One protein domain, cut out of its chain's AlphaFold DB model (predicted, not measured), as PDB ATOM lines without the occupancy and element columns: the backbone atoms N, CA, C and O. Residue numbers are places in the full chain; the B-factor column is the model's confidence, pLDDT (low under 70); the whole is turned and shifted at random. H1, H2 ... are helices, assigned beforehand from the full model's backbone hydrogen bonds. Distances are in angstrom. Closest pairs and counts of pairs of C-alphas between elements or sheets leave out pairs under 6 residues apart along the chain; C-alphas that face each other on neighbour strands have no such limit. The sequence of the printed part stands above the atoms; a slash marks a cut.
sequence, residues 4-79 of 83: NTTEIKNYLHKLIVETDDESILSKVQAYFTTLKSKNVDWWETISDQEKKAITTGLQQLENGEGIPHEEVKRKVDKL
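This is residues 4 to 79 of the 83 residues of an uncharacterized protein of Bacteroidetes bacterium CG18_big_fil_WC_8_21_14_2_50_41_14 (UniProt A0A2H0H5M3). An open chain of helices with no common core bends through a wide U: H1 and H2 lie near each other at one end, little H3 packs on H2 at the turn, H4 runs away from them, and H5 stands free at the far end. Few contacts tie the parts together. The printed part has 76 residues with five named helices, H1 to H5 in chain order, and no named strand; the class is all helix. It is extended, with a radius of gyration of the C-alphas of 18.5 A and spans of 47 by 33 by 26 A.

Start at H1, residues 5 to 17, and go on to H2, residues 22 to 36: they are close but not clearly touching, and their closest C-alphas, those of Ile 16 and Leu 25, are 7.0 A apart. They run opposite ways at a shallow tilt of 31 degrees. Next look at H3, residues 42 to 45, which touches H2; the closest C-alphas, those of Ala 30 and Thr 45, are 5.4 A apart. H4, residues 48 to 62, is close to H3 but not clearly touching, with the closest C-alphas, those of Trp 43 and Lys 51, 7.5 A apart. H5, residues 69 to 79, is apart from H4. In H1, H2, H4 and H5 every O i to N i+4 pair is within hydrogen-bond range; H3 is too short for such a pair.

Find C-alpha 5 at (-22.773, 53.761, 34.798); from there H1 runs 18.6 A to C-alpha 17. H2 measures 21.2 A, H3 5.1 A, and H4 21.0 A from C-alpha 48 at (0.860, 30.593, 43.367). H5 runs 15.5 A to C-alpha 79 at (-23.798, 9.063, 47.564).

The C-alphas farthest apart are those of Thr 6 and Lys 78, 48.7 A. The printed part has no cut and no long link. Look for pLDDT under 70 at residues 37 to 40.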
ATOM      1  N   ASN A   4     -27.350  52.065  34.551       89.81
ATOM      2  CA  ASN A   4     -26.510  53.161  34.091       89.81
ATOM      3  C   ASN A   4     -25.158  53.128  34.828       89.81
ATOM      4  O   ASN A   4     -25.010  52.525  35.893       89.81
ATOM      5  N   THR A   5     -24.147  53.792  34.271       92.88
ATOM      6  CA  THR A   5     -22.773  53.761  34.798       92.88
ATOM      7  C   THR A   5     -22.673  54.137  36.283       92.88
ATOM      8  O   THR A   5     -21.807  53.622  36.989       92.88
ATOM      9  N   THR A   6     -23.542  55.023  36.775       94.62
ATOM     10  CA  THR A   6     -23.554  55.450  38.180       94.62
ATOM     11  C   THR A   6     -24.071  54.346  39.097       94.62
ATOM     12  O   THR A   6     -23.469  54.086  40.136       94.62
ATOM     13  N   GLU A   7     -25.137  53.649  38.698       95.50
ATOM     14  CA  GLU A   7     -25.703  52.525  39.457       95.50
ATOM     15  C   GLU A   7     -24.685  51.390  39.612       95.50
ATOM     16  O   GLU A   7     -24.486  50.884  40.716       95.50
ATOM     17  N   ILE A   8     -23.967  51.059  38.532       94.38
ATOM     18  CA  ILE A   8     -22.913  50.034  38.548       94.38
ATOM     19  C   ILE A   8     -21.791  50.422  39.521       94.38
ATOM     20  O   ILE A   8     -21.372  49.604  40.340       94.38
ATOM     21  N   LYS A   9     -21.312  51.673  39.468       94.81
ATOM     22  CA  LYS A   9     -20.240  52.160  40.355       94.81
ATOM     23  C   LYS A   9     -20.637  52.099  41.826       94.81
ATOM     24  O   LYS A   9     -19.856  51.613  42.639       94.81
ATOM     25  N   ASN A  10     -21.838  52.567  42.155       96.94
ATOM     26  CA  ASN A  10     -22.320  52.582  43.534       96.94
ATOM     27  C   ASN A  10     -22.463  51.165  44.091       96.94
ATOM     28  O   ASN A  10     -22.084  50.913  45.233       96.94
ATOM     29  N   TYR A  11     -22.963  50.236  43.276       95.94
ATOM     30  CA  TYR A  11     -23.101  48.845  43.686       95.94
ATOM     31  C   TYR A  11     -21.743  48.180  43.941       95.94
ATOM     32  O   TYR A  11     -21.551  47.569  44.988       95.94
ATOM     33  N   LEU A  12     -20.771  48.357  43.040       95.06
ATOM     34  CA  LEU A  12     -19.418  47.823  43.232       95.06
ATOM     35  C   LEU A  12     -18.727  48.420  44.463       95.06
ATOM     36  O   LEU A  12     -18.117  47.686  45.233       95.06
ATOM     37  N   HIS A  13     -18.856  49.733  44.677       95.81
ATOM     38  CA  HIS A  13     -18.315  50.391  45.866       95.81
ATOM     39  C   HIS A  13     -18.911  49.808  47.152       95.81
ATOM     40  O   HIS A  13     -18.176  49.527  48.092       95.81
ATOM     41  N   LYS A  14     -20.229  49.574  47.176       97.00
ATOM     42  CA  LYS A  14     -20.907  48.940  48.310       97.00
ATOM     43  C   LYS A  14     -20.327  47.553  48.606       97.00
ATOM     44  O   LYS A  14     -19.940  47.306  49.740       97.00
ATOM     45  N   LEU A  15     -20.208  46.691  47.593       96.81
ATOM     46  CA  LEU A  15     -19.659  45.338  47.766       96.81
ATOM     47  C   LEU A  15     -18.226  45.344  48.315       96.81
ATOM     48  O   LEU A  15     -17.890  44.496  49.130       96.81
ATOM     49  N   ILE A  16     -17.395  46.294  47.874       96.19
ATOM     50  CA  ILE A  16     -16.010  46.442  48.344       96.19
ATOM     51  C   ILE A  16     -15.965  46.903  49.805       96.19
ATOM     52  O   ILE A  16     -15.133  46.424  50.563       96.19
ATOM     53  N   VAL A  17     -16.845  47.825  50.205       96.69
ATOM     54  CA  VAL A  17     -16.887  48.349  51.581       96.69
ATOM     55  C   VAL A  17     -17.468  47.335  52.571       96.69
ATOM     56  O   VAL A  17     -17.099  47.353  53.738       96.69
ATOM     57  N   GLU A  18     -18.380  46.469  52.130       97.25
ATOM     58  CA  GLU A  18     -19.059  45.495  52.999       97.25
ATOM     59  C   GLU A  18     -18.272  44.193  53.221       97.25
ATOM     60  O   GLU A  18     -18.702  43.360  54.018       97.25
ATOM     61  N   THR A  19     -17.150  43.985  52.526       95.31
ATOM     62  CA  THR A  19     -16.336  42.770  52.656       95.31
ATOM     63  C   THR A  19     -15.041  43.036  53.415       95.31
ATOM     64  O   THR A  19     -14.247  43.883  53.017       95.31
ATOM     65  N   ASP A  20     -14.785  42.242  54.454       95.12
ATOM     66  CA  ASP A  20     -13.503  42.216  55.178       95.12
ATOM     67  C   ASP A  20     -12.571  41.087  54.683       95.12
ATOM     68  O   ASP A  20     -11.455  40.922  55.174       95.12
ATOM     69  N   ASP A  21     -13.020  40.281  53.715       96.00
ATOM     70  CA  ASP A  21     -12.222  39.197  53.136       96.00
ATOM     71  C   ASP A  21     -11.126  39.755  52.207       96.00
ATOM     72  O   ASP A  21     -11.373  40.148  51.060       96.00
ATOM     73  N   GLU A  22      -9.890  39.759  52.708       92.88
ATOM     74  CA  GLU A  22      -8.692  40.199  51.987       92.88
ATOM     75  C   GLU A  22      -8.465  39.424  50.678       92.88
ATOM     76  O   GLU A  22      -7.988  39.996  49.691       92.88
ATOM     77  N   SER A  23      -8.844  38.141  50.620       89.56
ATOM     78  CA  SER A  23      -8.714  37.331  49.407       89.56
ATOM     79  C   SER A  23      -9.650  37.837  48.313       89.56
ATOM     80  O   SER A  23      -9.234  37.986  47.161       89.56
ATOM     81  N   ILE A  24     -10.899  38.158  48.666       92.12
ATOM     82  CA  ILE A  24     -11.871  38.730  47.724       92.12
ATOM     83  C   ILE A  24     -11.374  40.083  47.213       92.12
ATOM     84  O   ILE A  24     -11.344  40.308  45.999       92.12
ATOM     85  N   LEU A  25     -10.936  40.964  48.115       93.81
ATOM     86  CA  LEU A  25     -10.438  42.293  47.757       93.81
ATOM     87  C   LEU A  25      -9.223  42.216  46.822       93.81
ATOM     88  O   LEU A  25      -9.197  42.892  45.788       93.81
ATOM     89  N   SER A  26      -8.272  41.331  47.124       87.81
ATOM     90  CA  SER A  26      -7.078  41.103  46.302       87.81
ATOM     91  C   SER A  26      -7.436  40.657  44.882       87.81
ATOM     92  O   SER A  26      -6.901  41.186  43.906       87.81
ATOM     93  N   LYS A  27      -8.402  39.740  44.737       86.94
ATOM     94  CA  LYS A  27      -8.860  39.255  43.423       86.94
ATOM     95  C   LYS A  27      -9.572  40.338  42.617       86.94
ATOM     96  O   LYS A  27      -9.340  40.462  41.414       86.94
ATOM     97  N   VAL A  28     -10.416  41.149  43.259       91.38
ATOM     98  CA  VAL A  28     -11.097  42.272  42.597       91.38
ATOM     99  C   VAL A  28     -10.076  43.305  42.111       91.38
ATOM    100  O   VAL A  28     -10.148  43.742  40.960       91.38
ATOM    101  N   GLN A  29      -9.088  43.653  42.941       87.25
ATOM    102  CA  GLN A  29      -8.003  44.565  42.569       87.25
ATOM    103  C   GLN A  29      -7.190  44.037  41.380       87.25
ATOM    104  O   GLN A  29      -6.956  44.776  40.417       87.25
ATOM    105  N   ALA A  30      -6.793  42.764  41.426       83.69
ATOM    106  CA  ALA A  30      -6.099  42.075  40.343       83.69
ATOM    107  C   ALA A  30      -6.889  42.160  39.028       83.69
ATOM    108  O   ALA A  30      -6.373  42.648  38.022       83.69
ATOM    109  N   TYR A  31      -8.172  41.792  39.057       84.69
ATOM    110  CA  TYR A  31      -9.037  41.797  37.879       84.69
ATOM    111  C   TYR A  31      -9.187  43.194  37.257       84.69
ATOM    112  O   TYR A  31      -8.996  43.368  36.050       84.69
ATOM    113  N   PHE A  32      -9.459  44.222  38.070       86.44
ATOM    114  CA  PHE A  32      -9.546  45.603  37.581       86.44
ATOM    115  C   PHE A  32      -8.219  46.112  37.003       86.44
ATOM    116  O   PHE A  32      -8.227  46.871  36.029       86.44
ATOM    117  N   THR A  33      -7.091  45.695  37.580       81.25
ATOM    118  CA  THR A  33      -5.752  46.039  37.085       81.25
ATOM    119  C   THR A  33      -5.494  45.397  35.727       81.25
ATOM    120  O   THR A  33      -5.066  46.098  34.809       81.25
ATOM    121  N   THR A  34      -5.832  44.116  35.553       78.19
ATOM    122  CA  THR A  34      -5.738  43.410  34.265       78.19
ATOM    123  C   THR A  34      -6.605  44.073  33.197       78.19
ATOM    124  O   THR A  34      -6.114  44.370  32.116       78.19
ATOM    125  N   LEU A  35      -7.869  44.393  33.497       80.75
ATOM    126  CA  LEU A  35      -8.775  45.020  32.524       80.75
ATOM    127  C   LEU A  35      -8.302  46.403  32.049       80.75
ATOM    128  O   LEU A  35      -8.551  46.784  30.905       80.75
ATOM    129  N   LYS A  36      -7.653  47.182  32.924       77.06
ATOM    130  CA  LYS A  36      -7.136  48.517  32.573       77.06
ATOM    131  C   LYS A  36      -5.774  48.476  31.897       77.06
ATOM    132  O   LYS A  36      -5.437  49.387  31.139       77.06
ATOM    133  N   SER A  37      -4.986  47.452  32.181       67.88
ATOM    134  CA  SER A  37      -3.637  47.332  31.660       67.88
ATOM    135  C   SER A  37      -3.683  46.591  30.334       67.88
ATOM    136  O   SER A  37      -3.884  45.386  30.298       67.88
ATOM    137  N   LYS A  38      -3.442  47.298  29.224       63.16
ATOM    138  CA  LYS A  38      -3.457  46.706  27.873       63.16
ATOM    139  C   LYS A  38      -2.475  45.530  27.673       63.16
ATOM    140  O   LYS A  38      -2.594  44.857  26.661       63.16
ATOM    141  N   ASN A  39      -1.547  45.294  28.613       63.25
ATOM    142  CA  ASN A  39      -0.453  44.316  28.527       63.25
ATOM    143  C   ASN A  39      -0.199  43.508  29.825       63.25
ATOM    144  O   ASN A  39       0.887  42.951  29.966       63.25
ATOM    145  N   VAL A  40      -1.115  43.465  30.803       64.06
ATOM    146  CA  VAL A  40      -0.891  42.610  31.991       64.06
ATOM    147  C   VAL A  40      -1.414  41.211  31.700       64.06
ATOM    148  O   VAL A  40      -2.619  41.026  31.532       64.06
ATOM    149  N   ASP A  41      -0.501  40.241  31.642       74.94
ATOM    150  CA  ASP A  41      -0.854  38.826  31.617       74.94
ATOM    151  C   ASP A  41      -1.593  38.485  32.917       74.94
ATOM    152  O   ASP A  41      -1.079  38.691  34.018       74.94
ATOM    153  N   TRP A  42      -2.827  38.000  32.790       81.00
ATOM    154  CA  TRP A  42      -3.650  37.593  33.928       81.00
ATOM    155  C   TRP A  42      -2.991  36.461  34.723       81.00
ATOM    156  O   TRP A  42      -3.284  36.300  35.906       81.00
ATOM    157  N   TRP A  43      -2.079  35.702  34.100       84.50
ATOM    158  CA  TRP A  43      -1.290  34.693  34.791       84.50
ATOM    159  C   TRP A  43      -0.536  35.291  35.980       84.50
ATOM    160  O   TRP A  43      -0.481  34.676  37.037       84.50
ATOM    161  N   GLU A  44      -0.040  36.526  35.871       82.44
ATOM    162  CA  GLU A  44       0.693  37.190  36.953       82.44
ATOM    163  C   GLU A  44      -0.195  37.807  38.039       82.44
ATOM    164  O   GLU A  44       0.318  38.371  39.003       82.44
ATOM    165  N   THR A  45      -1.521  37.700  37.916       79.44
ATOM    166  CA  THR A  45      -2.462  38.302  38.872       79.44
ATOM    167  C   THR A  45      -3.163  37.293  39.780       79.44
ATOM    168  O   THR A  45      -3.872  37.695  40.703       79.44
ATOM    169  N   ILE A  46      -2.935  35.995  39.564       84.25
ATOM    170  CA  ILE A  46      -3.427  34.907  40.416       84.25
ATOM    171  C   ILE A  46      -2.336  34.404  41.368       84.25
ATOM    172  O   ILE A  46      -1.140  34.488  41.080       84.25
ATOM    173  N   SER A  47      -2.749  33.865  42.515       87.88
ATOM    174  CA  SER A  47      -1.832  33.339  43.533       87.88
ATOM    175  C   SER A  47      -1.063  32.102  43.050       87.88
ATOM    176  O   SER A  47      -1.530  31.356  42.190       87.88
ATOM    177  N   ASP A  48       0.081  31.806  43.672       89.50
ATOM    178  CA  ASP A  48       0.860  30.593  43.367       89.50
ATOM    179  C   ASP A  48       0.062  29.302  43.592       89.50
ATOM    180  O   ASP A  48       0.234  28.316  42.873       89.50
ATOM    181  N   GLN A  49      -0.851  29.305  44.566       91.38
ATOM    182  CA  GLN A  49      -1.754  28.184  44.806       91.38
ATOM    183  C   GLN A  49      -2.720  27.980  43.631       91.38
ATOM    184  O   GLN A  49      -2.936  26.843  43.210       91.38
ATOM    185  N   GLU A  50      -3.278  29.062  43.086       92.38
ATOM    186  CA  GLU A  50      -4.152  29.014  41.911       92.38
ATOM    187  C   GLU A  50      -3.370  28.584  40.663       92.38
ATOM    188  O   GLU A  50      -3.816  27.672  39.964       92.38
ATOM    189  N   LYS A  51      -2.169  29.138  40.440       94.62
ATOM    190  CA  LYS A  51      -1.258  28.712  39.360       94.62
ATOM    191  C   LYS A  51      -0.998  27.206  39.436       94.62
ATOM    192  O   LYS A  51      -1.210  26.486  38.464       94.62
ATOM    193  N   LYS A  52      -0.623  26.702  40.619       96.94
ATOM    194  CA  LYS A  52      -0.355  25.275  40.860       96.94
ATOM    195  C   LYS A  52      -1.574  24.393  40.599       96.94
ATOM    196  O   LYS A  52      -1.429  23.319  40.010       96.94
ATOM    197  N   ALA A  53      -2.757  24.815  41.046       96.94
ATOM    198  CA  ALA A  53      -3.997  24.078  40.819       96.94
ATOM    199  C   ALA A  53      -4.312  23.962  39.320       96.94
ATOM    200  O   ALA A  53      -4.632  22.872  38.848       96.94
ATOM    201  N   ILE A  54      -4.139  25.052  38.563       96.06
ATOM    202  CA  ILE A  54      -4.325  25.067  37.106       96.06
ATOM    203  C   ILE A  54      -3.311  24.148  36.418       96.06
ATOM    204  O   ILE A  54      -3.711  23.281  35.644       96.06
ATOM    205  N   THR A  55      -2.015  24.278  36.727       97.50
ATOM    206  CA  THR A  55      -0.964  23.422  36.145       97.50
ATOM    207  C   THR A  55      -1.218  21.943  36.431       97.50
ATOM    208  O   THR A  55      -1.058  21.107  35.546       97.50
ATOM    209  N   THR A  56      -1.665  21.616  37.646       97.75
ATOM    210  CA  THR A  56      -2.020  20.239  38.016       97.75
ATOM    211  C   THR A  56      -3.194  19.734  37.181       97.75
ATOM    212  O   THR A  56      -3.106  18.652  36.610       97.75
ATOM    213  N   GLY A  57      -4.265  20.522  37.047       97.19
ATOM    214  CA  GLY A  57      -5.424  20.150  36.232       97.19
ATOM    215  C   GLY A  57      -5.083  19.937  34.754       97.19
ATOM    216  O   GLY A  57      -5.593  19.002  34.140       97.19
ATOM    217  N   LEU A  58      -4.186  20.756  34.191       97.31
ATOM    218  CA  LEU A  58      -3.687  20.580  32.822       97.31
ATOM    219  C   LEU A  58      -2.921  19.261  32.667       97.31
ATOM    220  O   LEU A  58      -3.225  18.492  31.759       97.31
ATOM    221  N   GLN A  59      -2.006  18.952  33.592       98.00
ATOM    222  CA  GLN A  59      -1.262  17.689  33.568       98.00
ATOM    223  C   GLN A  59      -2.192  16.472  33.682       98.00
ATOM    224  O   GLN A  59      -2.024  15.486  32.970       98.00
ATOM    225  N   GLN A  60      -3.194  16.541  34.561       97.81
ATOM    226  CA  GLN A  60      -4.194  15.482  34.722       97.81
ATOM    227  C   GLN A  60      -4.998  15.264  33.437       97.81
ATOM    228  O   GLN A  60      -5.275  14.125  33.063       97.81
ATOM    229  N   LEU A  61      -5.348  16.344  32.733       95.75
ATOM    230  CA  LEU A  61      -6.038  16.263  31.449       95.75
ATOM    231  C   LEU A  61      -5.166  15.572  30.389       95.75
ATOM    232  O   LEU A  61      -5.647  14.671  29.706       95.75
ATOM    233  N   GLU A  62      -3.893  15.963  30.278       96.44
ATOM    234  CA  GLU A  62      -2.928  15.356  29.348       96.44
ATOM    235  C   GLU A  62      -2.702  13.867  29.636       96.44
ATOM    236  O   GLU A  62      -2.602  13.060  28.712       96.44
ATOM    237  N   ASN A  63      -2.703  13.490  30.913       97.69
ATOM    238  CA  ASN A  63      -2.581  12.104  31.358       97.69
ATOM    239  C   ASN A  63      -3.870  11.279  31.173       97.69
ATOM    240  O   ASN A  63      -3.874  10.080  31.454       97.69
ATOM    241  N   GLY A  64      -4.977  11.890  30.737       96.31
ATOM    242  CA  GLY A  64      -6.267  11.210  30.603       96.31
ATOM    243  C   GLY A  64      -6.953  10.900  31.940       96.31
ATOM    244  O   GLY A  64      -7.833  10.046  31.991       96.31
ATOM    245  N   GLU A  65      -6.595  11.602  33.017       97.00
ATOM    246  CA  GLU A  65      -7.174  11.444  34.363       97.00
ATOM    247  C   GLU A  65      -8.535  12.155  34.518       97.00
ATOM    248  O   GLU A  65      -9.110  12.218  35.607       97.00
ATOM    249  N   GLY A  66      -9.073  12.703  33.425       94.12
ATOM    250  CA  GLY A  66     -10.398  13.310  33.394       94.12
ATOM    251  C   GLY A  66     -11.509  12.284  33.634       94.12
ATOM    252  O   GLY A  66     -11.489  11.177  33.101       94.12
ATOM    253  N   ILE A  67     -12.526  12.673  34.404       94.44
ATOM    254  CA  ILE A  67     -13.718  11.850  34.643       94.44
ATOM    255  C   ILE A  67     -14.892  12.452  33.858       94.44
ATOM    256  O   ILE A  67     -15.180  13.642  34.026       94.44
ATOM    257  N   PRO A  68     -15.612  11.670  33.033       95.81
ATOM    258  CA  PRO A  68     -16.788  12.160  32.322       95.81
ATOM    259  C   PRO A  68     -17.864  12.710  33.267       95.81
ATOM    260  O   PRO A  68     -18.140  12.128  34.320       95.81
ATOM    261  N   HIS A  69     -18.536  13.791  32.858       95.25
ATOM    262  CA  HIS A  69     -19.567  14.456  33.666       95.25
ATOM    263  C   HIS A  69     -20.653  13.491  34.173       95.25
ATOM    264  O   HIS A  69     -20.981  13.493  35.360       95.25
ATOM    265  N   GLU A  70     -21.161  12.620  33.297       96.31
ATOM    266  CA  GLU A  70     -22.200  11.637  33.638       96.31
ATOM    267  C   GLU A  70     -21.736  10.619  34.688       96.31
ATOM    268  O   GLU A  70     -22.508  10.195  35.551       96.31
ATOM    269  N   GLU A  71     -20.453  10.249  34.674       95.81
ATOM    270  CA  GLU A  71     -19.898   9.353  35.685       95.81
ATOM    271  C   GLU A  71     -19.836  10.034  37.056       95.81
ATOM    272  O   GLU A  71     -20.179   9.407  38.064       95.81
ATOM    273  N   VAL A  72     -19.443  11.311  37.100       96.19
ATOM    274  CA  VAL A  72     -19.432  12.106  38.335       96.19
ATOM    275  C   VAL A  72     -20.848  12.249  38.888       96.19
ATOM    276  O   VAL A  72     -21.064  11.960  40.065       96.19
ATOM    277  N   LYS A  73     -21.825  12.608  38.046       96.00
ATOM    278  CA  LYS A  73     -23.241  12.703  38.438       96.00
ATOM    279  C   LYS A  73     -23.746  11.414  39.070       96.00
ATOM    280  O   LYS A  73     -24.199  11.429  40.208       96.00
ATOM    281  N   ARG A  74     -23.549  10.280  38.394       96.00
ATOM    282  CA  ARG A  74     -23.958   8.964  38.902       96.00
ATOM    283  C   ARG A  74     -23.314   8.626  40.250       96.00
ATOM    284  O   ARG A  74     -23.969   8.043  41.113       96.00
ATOM    285  N   LYS A  75     -22.031   8.964  40.448       95.38
ATOM    286  CA  LYS A  75     -21.342   8.772  41.741       95.38
ATOM    287  C   LYS A  75     -21.975   9.632  42.837       95.38
ATOM    288  O   LYS A  75     -22.216   9.126  43.930       95.38
ATOM    289  N   VAL A  76     -22.273  10.896  42.537       96.38
ATOM    290  CA  VAL A  76     -22.906  11.834  43.474       96.38
ATOM    291  C   VAL A  76     -24.335  11.410  43.811       96.38
ATOM    292  O   VAL A  76     -24.675  11.349  44.988       96.38
ATOM    293  N   ASP A  77     -25.149  11.037  42.826       95.56
ATOM    294  CA  ASP A  77     -26.528  10.578  43.042       95.56
ATOM    295  C   ASP A  77     -26.569   9.338  43.943       95.56
ATOM    296  O   ASP A  77     -27.346   9.285  44.901       95.56
ATOM    297  N   LYS A  78     -25.640   8.395  43.730       95.25
ATOM    298  CA  LYS A  78     -25.464   7.226  44.601       95.25
ATOM    299  C   LYS A  78     -25.094   7.614  46.037       95.25
ATOM    300  O   LYS A  78     -25.636   7.021  46.967       95.25
ATOM    301  N   LEU A  79     -24.190   8.578  46.231       95.19
ATOM    302  CA  LEU A  79     -23.798   9.063  47.564       95.19
ATOM    303  C   LEU A  79     -24.944   9.793  48.277       95.19
ATOM    304  O   LEU A  79     -25.071   9.692  49.493       95.19
TER     305      LEU A  79